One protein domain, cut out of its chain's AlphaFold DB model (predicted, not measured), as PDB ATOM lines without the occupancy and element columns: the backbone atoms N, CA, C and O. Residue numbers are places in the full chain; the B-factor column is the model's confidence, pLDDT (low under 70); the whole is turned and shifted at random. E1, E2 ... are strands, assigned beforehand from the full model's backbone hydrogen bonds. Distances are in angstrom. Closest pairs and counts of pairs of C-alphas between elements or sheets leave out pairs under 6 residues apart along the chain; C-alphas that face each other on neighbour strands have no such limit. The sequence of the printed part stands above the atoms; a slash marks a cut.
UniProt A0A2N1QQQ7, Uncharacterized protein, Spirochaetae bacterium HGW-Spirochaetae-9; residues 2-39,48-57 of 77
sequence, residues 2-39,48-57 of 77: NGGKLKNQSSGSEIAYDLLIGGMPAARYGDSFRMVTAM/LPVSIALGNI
ATOM      1  N   ASN A   2     -82.643  42.771   3.680       77.19
ATOM      2  CA  ASN A   2     -82.777  41.729   4.707       77.19
ATOM      3  C   ASN A   2     -81.401  41.298   5.272       77.19
ATOM      4  O   ASN A   2     -81.336  40.735   6.366       77.19
ATOM      5  N   GLY A   3     -80.305  41.729   4.634       80.94
ATOM      6  CA  GLY A   3     -79.038  42.040   5.302       80.94
ATOM      7  C   GLY A   3     -78.130  40.844   5.579       80.94
ATOM      8  O   GLY A   3     -77.450  40.823   6.611       80.94
ATOM      9  N   GLY A   4     -78.113  39.864   4.680       89.06
ATOM     10  CA  GLY A   4     -77.060  38.849   4.665       89.06
ATOM     11  C   GLY A   4     -75.693  39.483   4.464       89.06
ATOM     12  O   GLY A   4     -75.597  40.629   4.023       89.06
ATOM     13  N   LYS A   5     -74.629  38.767   4.824       91.50
ATOM     14  CA  LYS A   5     -73.266  39.292   4.746       91.50
ATOM     15  C   LYS A   5     -72.362  38.302   4.040       91.50
ATOM     16  O   LYS A   5     -72.078  37.234   4.564       91.50
ATOM     17  N   LEU A   6     -71.856  38.691   2.877       93.00
ATOM     18  CA  LEU A   6     -70.734  37.998   2.265       93.00
ATOM     19  C   LEU A   6     -69.453  38.470   2.951       93.00
ATOM     20  O   LEU A   6     -69.242  39.677   3.086       93.00
ATOM     21  N   LYS A   7     -68.586  37.541   3.351       94.19
ATOM     22  CA  LYS A   7     -67.313  37.847   4.013       94.19
ATOM     23  C   LYS A   7     -66.137  37.542   3.092       94.19
ATOM     24  O   LYS A   7     -66.068  36.455   2.520       94.19
ATOM     25  N   ASN A   8     -65.208  38.485   2.966       95.81
ATOM     26  CA  ASN A   8     -63.969  38.297   2.220       95.81
ATOM     27  C   ASN A   8     -63.094  37.253   2.923       95.81
ATOM     28  O   ASN A   8     -62.814  37.378   4.119       95.81
ATOM     29  N   GLN A   9     -62.637  36.246   2.182       94.94
ATOM     30  CA  GLN A   9     -61.875  35.126   2.741       94.94
ATOM     31  C   GLN A   9     -60.449  35.498   3.172       94.94
ATOM     32  O   GLN A   9     -59.854  34.793   3.981       94.94
ATOM     33  N   SER A  10     -59.896  36.594   2.651       94.00
ATOM     34  CA  SER A  10     -58.525  37.030   2.933       94.00
ATOM     35  C   SER A  10     -58.465  38.200   3.914       94.00
ATOM     36  O   SER A  10     -57.611  38.211   4.794       94.00
ATOM     37  N   SER A  11     -59.358  39.185   3.782       93.25
ATOM     38  CA  SER A  11     -59.338  40.417   4.589       93.25
ATOM     39  C   SER A  11     -60.390  40.459   5.698       93.25
ATOM     40  O   SER A  11     -60.306  41.294   6.594       93.25
ATOM     41  N   GLY A  12     -61.411  39.600   5.627       90.81
ATOM     42  CA  GLY A  12     -62.547  39.620   6.546       90.81
ATOM     43  C   GLY A  12     -63.531  40.778   6.346       90.81
ATOM     44  O   GLY A  12     -64.479  40.861   7.123       90.81
ATOM     45  N   SER A  13     -63.356  41.644   5.336       91.81
ATOM     46  CA  SER A  13     -64.334  42.697   5.022       91.81
ATOM     47  C   SER A  13     -65.685  42.106   4.613       91.81
ATOM     48  O   SER A  13     -65.742  41.026   4.028       91.81
ATOM     49  N   GLU A  14     -66.775  42.820   4.887       92.19
ATOM     50  CA  GLU A  14     -68.138  42.327   4.658       92.19
ATOM     51  C   GLU A  14     -68.878  43.166   3.611       92.19
ATOM     52  O   GLU A  14     -68.754  44.391   3.578       92.19
ATOM     53  N   ILE A  15     -69.681  42.502   2.776       92.94
ATOM     54  CA  ILE A  15     -70.614  43.132   1.835       92.94
ATOM     55  C   ILE A  15     -72.019  42.642   2.167       92.94
ATOM     56  O   ILE A  15     -72.261  41.437   2.252       92.94
ATOM     57  N   ALA A  16     -72.949  43.580   2.346       91.56
ATOM     58  CA  ALA A  16     -74.342  43.249   2.597       91.56
ATOM     59  C   ALA A  16     -75.048  42.774   1.318       91.56
ATOM     60  O   ALA A  16     -74.805  43.298   0.228       91.56
ATOM     61  N   TYR A  17     -75.967  41.827   1.464       91.94
ATOM     62  CA  TYR A  17     -76.813  41.352   0.379       91.94
ATOM     63  C   TYR A  17     -78.242  41.083   0.839       91.94
ATOM     64  O   TYR A  17     -78.507  40.927   2.037       91.94
ATOM     65  N   ASP A  18     -79.140  40.986  -0.139       91.88
ATOM     66  CA  ASP A  18     -80.504  40.535   0.063       91.88
ATOM     67  C   ASP A  18     -80.727  39.127  -0.470       91.88
ATOM     68  O   ASP A  18     -80.398  38.842  -1.619       91.88
ATOM     69  N   LEU A  19     -81.293  38.243   0.356       93.19
ATOM     70  CA  LEU A  19     -81.728  36.920  -0.089       93.19
ATOM     71  C   LEU A  19     -83.151  37.009  -0.641       93.19
ATOM     72  O   LEU A  19     -84.072  37.402   0.082       93.19
ATOM     73  N   LEU A  20     -83.339  36.617  -1.896       91.88
ATOM     74  CA  LEU A  20     -84.647  36.513  -2.525       91.88
ATOM     75  C   LEU A  20     -84.981  35.044  -2.751       91.88
ATOM     76  O   LEU A  20     -84.157  34.274  -3.241       91.88
ATOM     77  N   ILE A  21     -86.209  34.668  -2.413       89.44
ATOM     78  CA  ILE A  21     -86.742  33.327  -2.632       89.44
ATOM     79  C   ILE A  21     -88.063  33.486  -3.388       89.44
ATOM     80  O   ILE A  21     -88.940  34.247  -2.976       89.44
ATOM     81  N   GLY A  22     -88.181  32.845  -4.552       87.12
ATOM     82  CA  GLY A  22     -89.300  33.081  -5.470       87.12
ATOM     83  C   GLY A  22     -89.356  34.518  -6.001       87.12
ATOM     84  O   GLY A  22     -90.435  35.010  -6.315       87.12
ATOM     85  N   GLY A  23     -88.218  35.221  -6.030       87.25
ATOM     86  CA  GLY A  23     -88.146  36.642  -6.389       87.25
ATOM     87  C   GLY A  23     -88.637  37.610  -5.302       87.25
ATOM     88  O   GLY A  23     -88.643  38.816  -5.532       87.25
ATOM     89  N   MET A  24     -89.019  37.118  -4.119       88.69
ATOM     90  CA  MET A  24     -89.445  37.947  -2.988       88.69
ATOM     91  C   MET A  24     -88.348  38.018  -1.919       88.69
ATOM     92  O   MET A  24     -87.744  36.986  -1.617       88.69
ATOM     93  N   PRO A  25     -88.093  39.187  -1.299       90.12
ATOM     94  CA  PRO A  25     -87.147  39.285  -0.192       90.12
ATOM     95  C   PRO A  25     -87.556  38.375   0.970       90.12
ATOM     96  O   PRO A  25     -88.660  38.492   1.503       90.12
ATOM     97  N   ALA A  26     -86.659  37.487   1.395       91.94
ATOM     98  CA  ALA A  26     -86.875  36.684   2.592       91.94
ATOM     99  C   ALA A  26     -86.907  37.588   3.840       91.94
ATOM    100  O   ALA A  26     -86.149  38.557   3.939       91.94
ATOM    101  N   ALA A  27     -87.764  37.282   4.811       91.19
ATOM    102  CA  ALA A  27     -87.803  38.022   6.067       91.19
ATOM    103  C   ALA A  27     -86.599  37.639   6.935       91.19
ATOM    104  O   ALA A  27     -86.282  36.456   7.080       91.19
ATOM    105  N   ARG A  28     -85.937  38.624   7.544       88.25
ATOM    106  CA  ARG A  28     -84.861  38.354   8.500       88.25
ATOM    107  C   ARG A  28     -85.447  37.918   9.843       88.25
ATOM    108  O   ARG A  28     -86.353  38.567  10.360       88.25
ATOM    109  N   TYR A  29     -84.898  36.856  10.422       86.25
ATOM    110  CA  TYR A  29     -85.246  36.377  11.756       86.25
ATOM    111  C   TYR A  29     -83.968  35.988  12.509       86.25
ATOM    112  O   TYR A  29     -83.441  34.892  12.332       86.25
ATOM    113  N   GLY A  30     -83.434  36.918  13.306       85.12
ATOM    114  CA  GLY A  30     -82.113  36.772  13.926       85.12
ATOM    115  C   GLY A  30     -81.005  36.655  12.873       85.12
ATOM    116  O   GLY A  30     -80.875  37.527  12.005       85.12
ATOM    117  N   ASP A  31     -80.262  35.551  12.936       82.81
ATOM    118  CA  ASP A  31     -79.208  35.183  11.978       82.81
ATOM    119  C   ASP A  31     -79.726  34.313  10.819       82.81
ATOM    120  O   ASP A  31     -78.951  33.776  10.034       82.81
ATOM    121  N   SER A  32     -81.048  34.146  10.712       85.12
ATOM    122  CA  SER A  32     -81.702  33.319   9.696       85.12
ATOM    123  C   SER A  32     -82.525  34.150   8.714       85.12
ATOM    124  O   SER A  32     -82.981  35.257   9.015       85.12
ATOM    125  N   PHE A  33     -82.805  33.549   7.560       89.88
ATOM    126  CA  PHE A  33     -83.811  34.021   6.614       89.88
ATOM    127  C   PHE A  33     -85.025  33.106   6.653       89.88
ATOM    128  O   PHE A  33     -84.896  31.883   6.693       89.88
ATOM    129  N   ARG A  34     -86.220  33.695   6.622       89.25
ATOM    130  CA  ARG A  34     -87.482  32.965   6.618       89.25
ATOM    131  C   ARG A  34     -88.364  33.438   5.472       89.25
ATOM    132  O   ARG A  34     -88.660  34.622   5.345       89.25
ATOM    133  N   MET A  35     -88.849  32.484   4.689       87.12
ATOM    134  CA  MET A  35     -89.967  32.670   3.772       87.12
ATOM    135  C   MET A  35     -91.098  31.752   4.219       87.12
ATOM    136  O   MET A  35     -90.876  30.583   4.523       87.12
ATOM    137  N   VAL A  36     -92.313  32.289   4.269       84.94
ATOM    138  CA  VAL A  36     -93.531  31.495   4.427       84.94
ATOM    139  C   VAL A  36     -94.346  31.706   3.167       84.94
ATOM    140  O   VAL A  36     -94.611  32.844   2.788       84.94
ATOM    141  N   THR A  37     -94.717  30.615   2.509       77.88
ATOM    142  CA  THR A  37     -95.537  30.658   1.304       77.88
ATOM    143  C   THR A  37     -96.674  29.655   1.404       77.88
ATOM    144  O   THR A  37     -96.499  28.564   1.937       77.88
ATOM    145  N   ALA A  38     -97.843  30.044   0.897       75.44
ATOM    146  CA  ALA A  38     -98.995  29.163   0.729       75.44
ATOM    147  C   ALA A  38     -99.037  28.536  -0.678       75.44
ATOM    148  O   ALA A  38    -100.058  27.969  -1.071       75.44
ATOM    149  N   MET A  39     -97.957  28.677  -1.460       70.88
ATOM    150  CA  MET A  39     -97.871  28.085  -2.791       70.88
ATOM    151  C   MET A  39     -98.046  26.569  -2.711       70.88
ATOM    152  O   MET A  39     -97.340  25.883  -1.977       70.88
ATOM    153  N   LEU A  48     -88.363  26.844  -7.149       82.94
ATOM    154  CA  LEU A  48     -88.380  28.052  -6.343       82.94
ATOM    155  C   LEU A  48     -87.011  28.729  -6.468       82.94
ATOM    156  O   LEU A  48     -86.063  28.289  -5.813       82.94
ATOM    157  N   PRO A  49     -86.865  29.771  -7.304       88.19
ATOM    158  CA  PRO A  49     -85.570  30.392  -7.526       88.19
ATOM    159  C   PRO A  49     -85.064  31.040  -6.239       88.19
ATOM    160  O   PRO A  49     -85.798  31.772  -5.570       88.19
ATOM    161  N   VAL A  50     -83.793  30.801  -5.928       89.81
ATOM    162  CA  VAL A  50     -83.070  31.468  -4.845       89.81
ATOM    163  C   VAL A  50     -82.005  32.350  -5.472       89.81
ATOM    164  O   VAL A  50     -81.192  31.877  -6.266       89.81
ATOM    165  N   SER A  51     -82.008  33.632  -5.133       91.25
ATOM    166  CA  SER A  51     -81.033  34.586  -5.649       91.25
ATOM    167  C   SER A  51     -80.535  35.528  -4.563       91.25
ATOM    168  O   SER A  51     -81.193  35.772  -3.551       91.25
ATOM    169  N   ILE A  52     -79.330  36.044  -4.786       91.31
ATOM    170  CA  ILE A  52     -78.700  37.061  -3.955       91.31
ATOM    171  C   ILE A  52     -78.728  38.367  -4.746       91.31
ATOM    172  O   ILE A  52     -78.147  38.443  -5.829       91.31
ATOM    173  N   ALA A  53     -79.384  39.397  -4.216       91.12
ATOM    174  CA  ALA A  53     -79.260  40.752  -4.735       91.12
ATOM    175  C   ALA A  53     -78.186  41.494  -3.943       91.12
ATOM    176  O   ALA A  53     -78.309  41.712  -2.736       91.12
ATOM    177  N   LEU A  54     -77.122  41.891  -4.633       87.75
ATOM    178  CA  LEU A  54     -76.119  42.772  -4.057       87.75
ATOM    179  C   LEU A  54     -76.654  44.201  -4.074       87.75
ATOM    180  O   LEU A  54     -77.093  44.699  -5.110       87.75
ATOM    181  N   GLY A  55     -76.628  44.843  -2.910       79.25
ATOM    182  CA  GLY A  55     -76.884  46.271  -2.802       79.25
ATOM    183  C   GLY A  55     -75.690  47.102  -3.273       79.25
ATOM    184  O   GLY A  55     -74.834  46.644  -4.031       79.25
ATOM    185  N   ASN A  56     -75.590  48.327  -2.752       83.69
ATOM    186  CA  ASN A  56     -74.379  49.128  -2.915       83.69
ATOM    187  C   ASN A  56     -73.198  48.429  -2.232       83.69
ATOM    188  O   ASN A  56     -73.164  48.303  -1.007       83.69
ATOM    189  N   ILE A  57     -72.215  48.013  -3.029       86.19
ATOM    190  CA  ILE A  57     -70.937  47.515  -2.525       86.19
ATOM    191  C   ILE A  57     -70.195  48.702  -1.886       86.19
ATOM    192  O   ILE A  57     -69.985  49.713  -2.562       86.19
TER     193      ILE A  57
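What this domain is: This is residues 2 to 39 and 48 to 57 of the 77 residues of an uncharacterized protein of Spirochaetae bacterium HGW-Spirochaetae-9 (UniProt A0A2N1QQQ7). A strongly twisted sheet of three strands has the long strand E2 in its middle, with E1 along the first part of E2 and E5 along its later part on the other side. A small hairpin of E3 and E4 sits off this sheet near E2, apart from E5, and the domain's length runs from the turn between E1 and E2 to the tail after E4, beside the cut. The printed part has 48 residues and no named helix; its five strands, E1 to E5 in chain order, hold 24 of them, and the class is all strand. The larger sheet has the order E1, E2, E5, all antiparallel, and the smaller one is E3 and E4, antiparallel. The whole is loose, with a radius of gyration of the C-alphas of 12.1 A and spans of 41 by 20 by 16 A.

Where its parts are: E1, residues 4 to 8, begins at C-alpha 4 at (-77.060, 38.849, 4.665) and is 13.3 A long. E2, residues 14 to 21, is the longest strand, 21.9 A, and ends at C-alpha 21 at (-86.742, 33.327, -2.632). E3 is residues 27 to 29, 6.5 A, and E4 is residues 32 to 34, 6.6 A. E5, residues 50 to 54, is 13.3 A long and ends at C-alpha 54 at (-76.119, 42.772, -4.057).

How they stand to each other: The pairing along E2 is staggered: residues 14 to 17 pair with E1, and residues 17 to 21 with E5. E1 and E2 form a hairpin, antiparallel at 138 degrees, with N 6 and O 15 within hydrogen-bond range at 2.8 A. E2 and E5 are antiparallel at 144 degrees, with N 20 and O 51 within hydrogen-bond range at 2.8 A. E1 and E5 are the edge strands. Residues 20 to 21 of E2 also form a short antiparallel pairing with residues 24 to 25. E3 and E4 form the other hairpin, antiparallel at 139 degrees, with N 29 and O 32 within hydrogen-bond range at 2.9 A. E2 and E3 are near each other, with 6 pairs of C-alphas within 10 A. The closest C-alphas of E2 and E4 are those of Leu 19 and Phe 33, 7.6 A apart. E1 is apart from E3 and E4, and E5 is apart from E3 and E4.

The domain as a whole: The two C-alphas farthest apart are those of Ser 11 and Ala 38, 41.4 A. Residues 40 to 47 are cut out, and C-alphas 39 and 48 are 10.1 A apart across the cut, in the link from E4 to E5. The links E1 to E2, E2 to E3 and E3 to E4 are tight. The mean pLDDT of the printed part is 88.2, and no printed residue is under 70.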